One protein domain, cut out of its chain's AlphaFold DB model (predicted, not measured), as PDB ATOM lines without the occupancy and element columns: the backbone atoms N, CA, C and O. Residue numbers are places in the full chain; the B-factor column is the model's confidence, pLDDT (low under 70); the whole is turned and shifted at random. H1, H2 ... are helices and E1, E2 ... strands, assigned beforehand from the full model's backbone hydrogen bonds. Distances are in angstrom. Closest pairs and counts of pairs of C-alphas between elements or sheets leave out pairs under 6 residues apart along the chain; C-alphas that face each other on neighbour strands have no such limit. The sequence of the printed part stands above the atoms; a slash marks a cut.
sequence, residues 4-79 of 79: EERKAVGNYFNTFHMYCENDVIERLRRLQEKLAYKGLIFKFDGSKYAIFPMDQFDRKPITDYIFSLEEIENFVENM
ATOM      1  N   GLU A   4     161.202 121.663 205.127       74.56
ATOM      2  CA  GLU A   4     159.861 121.114 205.357       74.56
ATOM      3  C   GLU A   4     158.834 121.764 204.431       74.56
ATOM      4  O   GLU A   4     158.083 121.064 203.754       74.56
ATOM      5  N   GLU A   5     158.907 123.086 204.288       67.69
ATOM      6  CA  GLU A   5     158.096 123.871 203.355       67.69
ATOM      7  C   GLU A   5     158.303 123.421 201.898       67.69
ATOM      8  O   GLU A   5     157.343 123.208 201.158       67.69
ATOM      9  N   ARG A   6     159.558 123.170 201.489       71.31
ATOM     10  CA  ARG A   6     159.871 122.610 200.157       71.31
ATOM     11  C   ARG A   6     159.264 121.226 199.943       71.31
ATOM     12  O   ARG A   6     158.782 120.933 198.851       71.31
ATOM     13  N   LYS A   7     159.287 120.372 200.968       73.56
ATOM     14  CA  LYS A   7     158.722 119.020 200.891       73.56
ATOM     15  C   LYS A   7     157.193 119.054 200.800       73.56
ATOM     16  O   LYS A   7     156.625 118.290 200.026       73.56
ATOM     17  N   ALA A   8     156.544 119.955 201.539       69.44
ATOM     18  CA  ALA A   8     155.101 120.165 201.456       69.44
ATOM     19  C   ALA A   8     154.682 120.592 200.041       69.44
ATOM     20  O   ALA A   8     153.804 119.960 199.455       69.44
ATOM     21  N   VAL A   9     155.379 121.572 199.448       68.69
ATOM     22  CA  VAL A   9     155.155 121.998 198.052       68.69
ATOM     23  C   VAL A   9     155.305 120.842 197.070       68.69
ATOM     24  O   VAL A   9     154.430 120.636 196.235       68.69
ATOM     25  N   GLY A  10     156.382 120.060 197.188       67.94
ATOM     26  CA  GLY A  10     156.621 118.919 196.302       67.94
ATOM     27  C   GLY A  10     155.523 117.852 196.380       67.94
ATOM     28  O   GLY A  10     155.088 117.334 195.354       67.94
ATOM     29  N   ASN A  11     155.022 117.555 197.582       68.94
ATOM     30  CA  ASN A  11     153.929 116.595 197.765       68.94
ATOM     31  C   ASN A  11     152.604 117.090 197.161       68.94
ATOM     32  O   ASN A  11     151.888 116.306 196.535       68.94
ATOM     33  N   TYR A  12     152.291 118.382 197.311       65.56
ATOM     34  CA  TYR A  12     151.118 118.983 196.671       65.56
ATOM     35  C   TYR A  12     151.243 118.966 195.149       65.56
ATOM     36  O   TYR A  12     150.311 118.550 194.465       65.56
ATOM     37  N   PHE A  13     152.421 119.303 194.621       64.38
ATOM     38  CA  PHE A  13     152.690 119.267 193.187       64.38
ATOM     39  C   PHE A  13     152.443 117.884 192.564       64.38
ATOM     40  O   PHE A  13     151.759 117.772 191.546       64.38
ATOM     41  N   ASN A  14     152.909 116.819 193.223       62.78
ATOM     42  CA  ASN A  14     152.674 115.440 192.779       62.78
ATOM     43  C   ASN A  14     151.184 115.064 192.731       62.78
ATOM     44  O   ASN A  14     150.803 114.185 191.963       62.78
ATOM     45  N   THR A  15     150.339 115.730 193.524       64.50
ATOM     46  CA  THR A  15     148.889 115.495 193.519       64.50
ATOM     47  C   THR A  15     148.239 116.075 192.260       64.50
ATOM     48  O   THR A  15     147.360 115.436 191.693       64.50
ATOM     49  N   PHE A  16     148.694 117.229 191.754       63.41
ATOM     50  CA  PHE A  16     148.126 117.849 190.543       63.41
ATOM     51  C   PHE A  16     148.462 117.088 189.259       63.41
ATOM     52  O   PHE A  16     147.647 117.034 188.341       63.41
ATOM     53  N   HIS A  17     149.633 116.449 189.217       61.44
ATOM     54  CA  HIS A  17     150.098 115.692 188.054       61.44
ATOM     55  C   HIS A  17     149.171 114.535 187.643       61.44
ATOM     56  O   HIS A  17     149.242 114.081 186.506       61.44
ATOM     57  N   MET A  18     148.316 114.044 188.549       62.12
ATOM     58  CA  MET A  18     147.370 112.961 188.253       62.12
ATOM     59  C   MET A  18     146.048 113.428 187.631       62.12
ATOM     60  O   MET A  18     145.346 112.597 187.060       62.12
ATOM     61  N   TYR A  19     145.688 114.713 187.740       63.94
ATOM     62  CA  TYR A  19     144.321 115.179 187.454       63.94
ATOM     63  C   TYR A  19     144.228 116.305 186.416       63.94
ATOM     64  O   TYR A  19     143.122 116.730 186.092       63.94
ATOM     65  N   CYS A  20     145.354 116.804 185.900       70.06
ATOM     66  CA  CYS A  20     145.376 118.001 185.062       70.06
ATOM     67  C   CYS A  20     146.172 117.798 183.764       70.06
ATOM     68  O   CYS A  20     147.132 117.030 183.725       70.06
ATOM     69  N   GLU A  21     145.790 118.527 182.713       77.94
ATOM     70  CA  GLU A  21     146.572 118.646 181.478       77.94
ATOM     71  C   GLU A  21     147.931 119.328 181.748       77.94
ATOM     72  O   GLU A  21     148.109 120.052 182.731       77.94
ATOM     73  N   ASN A  22     148.927 119.081 180.888       76.12
ATOM     74  CA  ASN A  22     150.310 119.528 181.116       76.12
ATOM     75  C   ASN A  22     150.460 121.058 181.221       76.12
ATOM     76  O   ASN A  22     151.310 121.547 181.965       76.12
ATOM     77  N   ASP A  23     149.650 121.821 180.492       81.75
ATOM     78  CA  ASP A  23     149.627 123.286 180.547       81.75
ATOM     79  C   ASP A  23     149.063 123.796 181.885       81.75
ATOM     80  O   ASP A  23     149.609 124.730 182.482       81.75
ATOM     81  N   VAL A  24     148.031 123.129 182.408       80.94
ATOM     82  CA  VAL A  24     147.453 123.401 183.729       80.94
ATOM     83  C   VAL A  24     148.464 123.085 184.834       80.94
ATOM     84  O   VAL A  24     148.620 123.873 185.765       80.94
ATOM     85  N   ILE A  25     149.220 121.989 184.715       80.25
ATOM     86  CA  ILE A  25     150.272 121.621 185.679       80.25
ATOM     87  C   ILE A  25     151.346 122.713 185.784       80.25
ATOM     88  O   ILE A  25     151.739 123.096 186.888       80.25
ATOM     89  N   GLU A  26     151.814 123.242 184.653       83.19
ATOM     90  CA  GLU A  26     152.826 124.305 184.637       83.19
ATOM     91  C   GLU A  26     152.310 125.610 185.262       83.19
ATOM     92  O   GLU A  26     153.038 126.271 186.013       83.19
ATOM     93  N   ARG A  27     151.040 125.961 185.025       86.56
ATOM     94  CA  ARG A  27     150.381 127.109 185.673       86.56
ATOM     95  C   ARG A  27     150.307 126.921 187.188       86.56
ATOM     96  O   ARG A  27     150.777 127.777 187.939       86.56
ATOM     97  N   LEU A  28     149.824 125.761 187.636       84.75
ATOM     98  CA  LEU A  28     149.740 125.399 189.052       84.75
ATOM     99  C   LEU A  28     151.115 125.413 189.738       84.75
ATOM    100  O   LEU A  28     151.227 125.899 190.865       84.75
ATOM    101  N   ARG A  29     152.180 124.960 189.055       83.31
ATOM    102  CA  ARG A  29     153.555 125.028 189.580       83.31
ATOM    103  C   ARG A  29     153.981 126.465 189.862       83.31
ATOM    104  O   ARG A  29     154.434 126.765 190.965       83.31
ATOM    105  N   ARG A  30     153.801 127.354 188.882       86.75
ATOM    106  CA  ARG A  30     154.166 128.775 189.008       86.75
ATOM    107  C   ARG A  30     153.399 129.448 190.145       86.75
ATOM    108  O   ARG A  30     153.982 130.222 190.902       86.75
ATOM    109  N   LEU A  31     152.110 129.136 190.292       88.06
ATOM    110  CA  LEU A  31     151.291 129.647 191.394       88.06
ATOM    111  C   LEU A  31     151.787 129.146 192.749       88.06
ATOM    112  O   LEU A  31     151.936 129.939 193.679       88.06
ATOM    113  N   GLN A  32     152.099 127.854 192.854       85.88
ATOM    114  CA  GLN A  32     152.585 127.258 194.095       85.88
ATOM    115  C   GLN A  32     153.938 127.845 194.526       85.88
ATOM    116  O   GLN A  32     154.158 128.039 195.721       85.88
ATOM    117  N   GLU A  33     154.828 128.171 193.587       85.69
ATOM    118  CA  GLU A  33     156.098 128.852 193.876       85.69
ATOM    119  C   GLU A  33     155.883 130.285 194.389       85.69
ATOM    120  O   GLU A  33     156.468 130.667 195.407       85.69
ATOM    121  N   LYS A  34     155.000 131.060 193.737       88.81
ATOM    122  CA  LYS A  34     154.636 132.421 194.176       88.81
ATOM    123  C   LYS A  34     154.029 132.417 195.582       88.81
ATOM    124  O   LYS A  34     154.426 133.212 196.432       88.81
ATOM    125  N   LEU A  35     153.090 131.506 195.837       87.00
ATOM    126  CA  LEU A  35     152.440 131.357 197.141       87.00
ATOM    127  C   LEU A  35     153.431 130.910 198.219       87.00
ATOM    128  O   LEU A  35     153.454 131.487 199.304       87.00
ATOM    129  N   ALA A  36     154.313 129.959 197.909       86.56
ATOM    130  CA  ALA A  36     155.292 129.464 198.870       86.56
ATOM    131  C   ALA A  36     156.330 130.528 199.268       86.56
ATOM    132  O   ALA A  36     156.787 130.535 200.412       86.56
ATOM    133  N   TYR A  37     156.662 131.474 198.378       84.75
ATOM    134  CA  TYR A  37     157.481 132.641 198.738       84.75
ATOM    135  C   TYR A  37     156.829 133.496 199.838       84.75
ATOM    136  O   TYR A  37     157.528 134.067 200.672       84.75
ATOM    137  N   LYS A  38     155.495 133.531 199.873       84.69
ATOM    138  CA  LYS A  38     154.695 134.237 200.881       84.69
ATOM    139  C   LYS A  38     154.272 133.336 202.055       84.69
ATOM    140  O   LYS A  38     153.464 133.756 202.875       84.69
ATOM    141  N   GLY A  39     154.804 132.112 202.150       86.12
ATOM    142  CA  GLY A  39     154.464 131.161 203.214       86.12
ATOM    143  C   GLY A  39     153.069 130.545 203.073       86.12
ATOM    144  O   GLY A  39     152.468 130.163 204.075       86.12
ATOM    145  N   LEU A  40     152.546 130.460 201.846       87.44
ATOM    146  CA  LEU A  40     151.213 129.946 201.538       87.44
ATOM    147  C   LEU A  40     151.269 128.713 200.625       87.44
ATOM    148  O   LEU A  40     152.220 128.493 199.872       87.44
ATOM    149  N   ILE A  41     150.201 127.925 200.659       86.50
ATOM    150  CA  ILE A  41     149.945 126.803 199.751       86.50
ATOM    151  C   ILE A  41     148.494 126.842 199.288       86.50
ATOM    152  O   ILE A  41     147.658 127.458 199.943       86.50
ATOM    153  N   PHE A  42     148.167 126.146 198.206       84.19
ATOM    154  CA  PHE A  42     146.771 125.896 197.864       84.19
ATOM    155  C   PHE A  42     146.458 124.401 197.887       84.19
ATOM    156  O   PHE A  42     147.338 123.551 197.741       84.19
ATOM    157  N   LYS A  43     145.183 124.073 198.090       80.75
ATOM    158  CA  LYS A  43     144.651 122.710 197.993       80.75
ATOM    159  C   LYS A  43     143.572 122.664 196.924       80.75
ATOM    160  O   LYS A  43     142.902 123.667 196.708       80.75
ATOM    161  N   PHE A  44     143.420 121.502 196.302       78.44
ATOM    162  CA  PHE A  44     142.413 121.208 195.286       78.44
ATOM    163  C   PHE A  44     141.613 119.977 195.704       78.44
ATOM    164  O   PHE A  44     142.212 118.990 196.135       78.44
ATOM    165  N   ASP A  45     140.289 120.029 195.570       76.06
ATOM    166  CA  ASP A  45     139.399 118.897 195.881       76.06
ATOM    167  C   ASP A  45     138.989 118.078 194.650       76.06
ATOM    168  O   ASP A  45     138.263 117.097 194.788       76.06
ATOM    169  N   GLY A  46     139.440 118.465 193.454       71.25
ATOM    170  CA  GLY A  46     138.968 117.901 192.187       71.25
ATOM    171  C   GLY A  46     138.100 118.862 191.369       71.25
ATOM    172  O   GLY A  46     137.877 118.609 190.189       71.25
ATOM    173  N   SER A  47     137.643 119.972 191.956       75.31
ATOM    174  CA  SER A  47     136.836 120.988 191.266       75.31
ATOM    175  C   SER A  47     137.236 122.426 191.592       75.31
ATOM    176  O   SER A  47     137.213 123.289 190.717       75.31
ATOM    177  N   LYS A  48     137.606 122.682 192.847       82.75
ATOM    178  CA  LYS A  48     137.821 124.015 193.405       82.75
ATOM    179  C   LYS A  48     139.088 124.043 194.225       82.75
ATOM    180  O   LYS A  48     139.603 123.011 194.662       82.75
ATOM    181  N   TYR A  49     139.558 125.257 194.452       85.12
ATOM    182  CA  TYR A  49     140.766 125.521 195.190       85.12
ATOM    183  C   TYR A  49     140.508 126.402 196.417       85.12
ATOM    184  O   TYR A  49     139.582 127.214 196.447       85.12
ATOM    185  N   ALA A  50     141.373 126.255 197.419       86.12
ATOM    186  CA  ALA A  50     141.497 127.174 198.549       86.12
ATOM    187  C   ALA A  50     142.964 127.374 198.922       86.12
ATOM    188  O   ALA A  50     143.776 126.454 198.781       86.12
ATOM    189  N   ILE A  51     143.287 128.554 199.448       87.31
ATOM    190  CA  ILE A  51     144.629 128.927 199.892       87.31
ATOM    191  C   ILE A  51     144.714 128.806 201.412       87.31
ATOM    192  O   ILE A  51     143.810 129.206 202.143       87.31
ATOM    193  N   PHE A  52     145.825 128.259 201.884       86.31
ATOM    194  CA  PHE A  52     146.122 128.022 203.288       86.31
ATOM    195  C   PHE A  52     147.494 128.602 203.630       86.31
ATOM    196  O   PHE A  52     148.377 128.647 202.764       86.31
ATOM    197  N   PRO A  53     147.718 128.975 204.896       86.62
ATOM    198  CA  PRO A  53     149.066 129.081 205.423       86.62
ATOM    199  C   PRO A  53     149.800 127.752 205.222       86.62
ATOM    200  O   PRO A  53     149.215 126.669 205.265       86.62
ATOM    201  N   MET A  54     151.101 127.835 204.985       82.81
ATOM    202  CA  MET A  54     151.951 126.657 204.846       82.81
ATOM    203  C   MET A  54     152.184 125.940 206.186       82.81
ATOM    204  O   MET A  54     152.588 124.778 206.194       82.81
ATOM    205  N   ASP A  55     151.913 126.613 207.308       79.31
ATOM    206  CA  ASP A  55     151.967 126.017 208.637       79.31
ATOM    207  C   ASP A  55     150.927 124.892 208.778       79.31
ATOM    208  O   ASP A  55     149.719 125.098 208.695       79.31
ATOM    209  N   GLN A  56     151.413 123.681 209.041       60.53
ATOM    210  CA  GLN A  56     150.611 122.471 209.235       60.53
ATOM    211  C   GLN A  56     149.655 122.525 210.440       60.53
ATOM    212  O   GLN A  56     148.715 121.720 210.515       60.53
ATOM    213  N   PHE A  57     149.897 123.430 211.390       70.88
ATOM    214  CA  PHE A  57     149.033 123.640 212.547       70.88
ATOM    215  C   PHE A  57     147.897 124.618 212.245       70.88
ATOM    216  O   PHE A  57     146.826 124.498 212.845       70.88
ATOM    217  N   ASP A  58     148.086 125.515 211.275       68.06
ATOM    218  CA  ASP A  58     147.048 126.440 210.849       68.06
ATOM    219  C   ASP A  58     146.201 125.814 209.735       68.06
ATOM    220  O   ASP A  58     146.542 125.773 208.553       68.06
ATOM    221  N   ARG A  59     145.069 125.238 210.146       68.44
ATOM    222  CA  ARG A  59     144.126 124.578 209.234       68.44
ATOM    223  C   ARG A  59     143.066 125.525 208.693       68.44
ATOM    224  O   ARG A  59     142.201 125.072 207.940       68.44
ATOM    225  N   LYS A  60     143.085 126.798 209.096       81.62
ATOM    226  CA  LYS A  60     142.093 127.755 208.629       81.62
ATOM    227  C   LYS A  60     142.510 128.257 207.246       81.62
ATOM    228  O   LYS A  60     143.615 128.772 207.093       81.62
ATOM    229  N   PRO A  61     141.658 128.100 206.229       82.50
ATOM    230  CA  PRO A  61     141.982 128.637 204.929       82.50
ATOM    231  C   PRO A  61     141.892 130.169 204.952       82.50
ATOM    232  O   PRO A  61     141.074 130.753 205.667       82.50
ATOM    233  N   ILE A  62     142.752 130.812 204.167       85.12
ATOM    234  CA  ILE A  62     142.745 132.261 203.924       85.12
ATOM    235  C   ILE A  62     141.589 132.631 202.992       85.12
ATOM    236  O   ILE A  62     141.042 133.728 203.083       85.12
ATOM    237  N   THR A  63     141.209 131.705 202.113       82.62
ATOM    238  CA  THR A  63     140.126 131.855 201.141       82.62
ATOM    239  C   THR A  63     139.110 130.725 201.278       82.62
ATOM    240  O   THR A  63     139.440 129.642 201.746       82.62
ATOM    241  N   ASP A  64     137.881 130.908 200.812       78.06
ATOM    242  CA  ASP A  64     136.917 129.803 200.783       78.06
ATOM    243  C   ASP A  64     137.279 128.738 199.733       78.06
ATOM    244  O   ASP A  64     138.033 128.989 198.797       78.06
ATOM    245  N   TYR A  65     136.721 127.531 199.868       76.88
ATOM    246  CA  TYR A  65     136.922 126.402 198.944       76.88
ATOM    247  C   TYR A  65     136.007 126.497 197.716       76.88
ATOM    248  O   TYR A  65     135.256 125.577 197.403       76.88
ATOM    249  N   ILE A  66     136.000 127.660 197.062       80.62
ATOM    250  CA  ILE A  66     135.122 127.951 195.919       80.62
ATOM    251  C   ILE A  66     135.848 128.534 194.709       80.62
ATOM    252  O   ILE A  66     135.207 128.683 193.674       80.62
ATOM    253  N   PHE A  67     137.149 128.817 194.817       83.62
ATOM    254  CA  PHE A  67     137.900 129.449 193.738       83.62
ATOM    255  C   PHE A  67     138.134 128.452 192.604       83.62
ATOM    256  O   PHE A  67     138.569 127.319 192.823       83.62
ATOM    257  N   SER A  68     137.876 128.892 191.384       85.81
ATOM    258  CA  SER A  68     138.399 128.307 190.157       85.81
ATOM    259  C   SER A  68     139.896 128.606 190.004       85.81
ATOM    260  O   SER A  68     140.478 129.405 190.744       85.81
ATOM    261  N   LEU A  69     140.536 127.964 189.025       84.19
ATOM    262  CA  LEU A  69     141.944 128.214 188.708       84.19
ATOM    263  C   LEU A  69     142.201 129.690 188.363       84.19
ATOM    264  O   LEU A  69     143.145 130.280 188.880       84.19
ATOM    265  N   GLU A  70     141.339 130.291 187.541       88.31
ATOM    266  CA  GLU A  70     141.463 131.693 187.119       88.31
ATOM    267  C   GLU A  70     141.318 132.660 188.298       88.31
ATOM    268  O   GLU A  70     142.034 133.656 188.392       88.31
ATOM    269  N   GLU A  71     140.422 132.367 189.241       88.38
ATOM    270  CA  GLU A  71     140.255 133.202 190.431       88.38
ATOM    271  C   GLU A  71     141.475 133.117 191.360       88.38
ATOM    272  O   GLU A  71     141.861 134.135 191.936       88.38
ATOM    273  N   ILE A  72     142.132 131.954 191.473       86.31
ATOM    274  CA  ILE A  72     143.410 131.850 192.196       86.31
ATOM    275  C   ILE A  72     144.527 132.597 191.475       86.31
ATOM    276  O   ILE A  72     145.321 133.266 192.135       86.31
ATOM    277  N   GLU A  73     144.614 132.498 190.151       88.94
ATOM    278  CA  GLU A  73     145.612 133.245 189.379       88.94
ATOM    279  C   GLU A  73     145.473 134.746 189.624       88.94
ATOM    280  O   GLU A  73     146.435 135.391 190.044       88.94
ATOM    281  N   ASN A  74     144.250 135.266 189.496       89.19
ATOM    282  CA  ASN A  74     143.942 136.661 189.791       89.19
ATOM    283  C   ASN A  74     144.251 137.026 191.247       89.19
ATOM    284  O   ASN A  74     144.814 138.089 191.509       89.19
ATOM    285  N   PHE A  75     143.913 136.163 192.205       86.81
ATOM    286  CA  PHE A  75     144.207 136.413 193.613       86.81
ATOM    287  C   PHE A  75     145.713 136.531 193.864       86.81
ATOM    288  O   PHE A  75     146.150 137.494 194.486       86.81
ATOM    289  N   VAL A  76     146.513 135.589 193.353       87.12
ATOM    290  CA  VAL A  76     147.971 135.554 193.552       87.12
ATOM    291  C   VAL A  76     148.672 136.732 192.872       87.12
ATOM    292  O   VAL A  76     149.678 137.219 193.388       87.12
ATOM    293  N   GLU A  77     148.177 137.182 191.719       87.50
ATOM    294  CA  GLU A  77     148.763 138.308 190.980       87.50
ATOM    295  C   GLU A  77     148.492 139.672 191.619       87.50
ATOM    296  O   GLU A  77     149.327 140.568 191.499       87.50
ATOM    297  N   ASN A  78     147.379 139.818 192.340       84.12
ATOM    298  CA  ASN A  78     146.985 141.072 192.989       84.12
ATOM    299  C   ASN A  78     147.414 141.170 194.469       84.12
ATOM    300  O   ASN A  78     146.939 142.049 195.190       84.12
ATOM    301  N   MET A  79     148.291 140.270 194.928       76.06
ATOM    302  CA  MET A  79     148.646 140.071 196.341       76.06
ATOM    303  C   MET A  79     150.032 140.572 196.743       76.06
ATOM    304  O   MET A  79     150.992 140.528 195.941       76.06
TER     305      MET A  79
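AT A GLANCE: This is residues 4 to 79 of the 79 residues of an uncharacterized protein of Roseburia sp. 1XD42-69 (UniProt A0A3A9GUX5). A short strand hairpin, E1 and E2, sits in the hollow of a curved row of three helices, with H2 in the middle of the row, H1 beside it near E1, and H3 on its other side near E2. The long link from E2 to H3, residues 54 to 68, runs round the outside. The 76 printed residues hold three named helices and two named strands in the order H1 H2 E1 E2 H3; the sheet, E1 - E2, is antiparallel, and the class is mixed, helices and strands. The whole is compact and rounded, with a radius of gyration of the C-alphas of 11.4 A and spans of 31 by 24 by 21 A.

IN THESE COORDINATES: Strand E1 is residues 40 to 44, 13.9 A long, and E2 residues 49 to 53, 13.6 A. Helix H2, residues 22 to 37, is 23.1 A long. H1, residues 4 to 16, is 19.2 A long and begins at C-alpha 4 (159.861, 121.114, 205.357). H3, residues 69 to 77, is 12.4 A long and ends at C-alpha 77 (148.763, 138.308, 190.980).

HOW THE PARTS SIT: E1 and E2 form a hairpin, their directions at 150 degrees; N 41 and O 52 are 2.9 A apart, within hydrogen-bond range. The closest C-alphas of H2 and E1, Leu 35 and Ile 41, are 5.8 A apart. H1 and H2, a helical hairpin, touch at Phe 16 and Ile 25, their closest C-alphas, 6.5 A apart, at a shallow tilt of 21 degrees, opposite ways. H2, with residues 31 to 35 alone, touches H3; the closest C-alphas, Leu 31 and Glu 73, are 7.0 A apart. They run the same way at a shallow tilt of 34 degrees, only just short of steep. H1 and H3 are apart. In H1, H2 and H3 every O i to N i+4 pair is within hydrogen-bond range.

THE WHOLE: The C-alphas farthest apart, Asp 23 and Phe 57, are 32.0 A apart. The printed part has no cut, and the link E2 to H3 is long. Mean pLDDT of the printed part is 79.0; residue 5, residues 8 to 19, residue 56 and residues 58 to 59 are under 70.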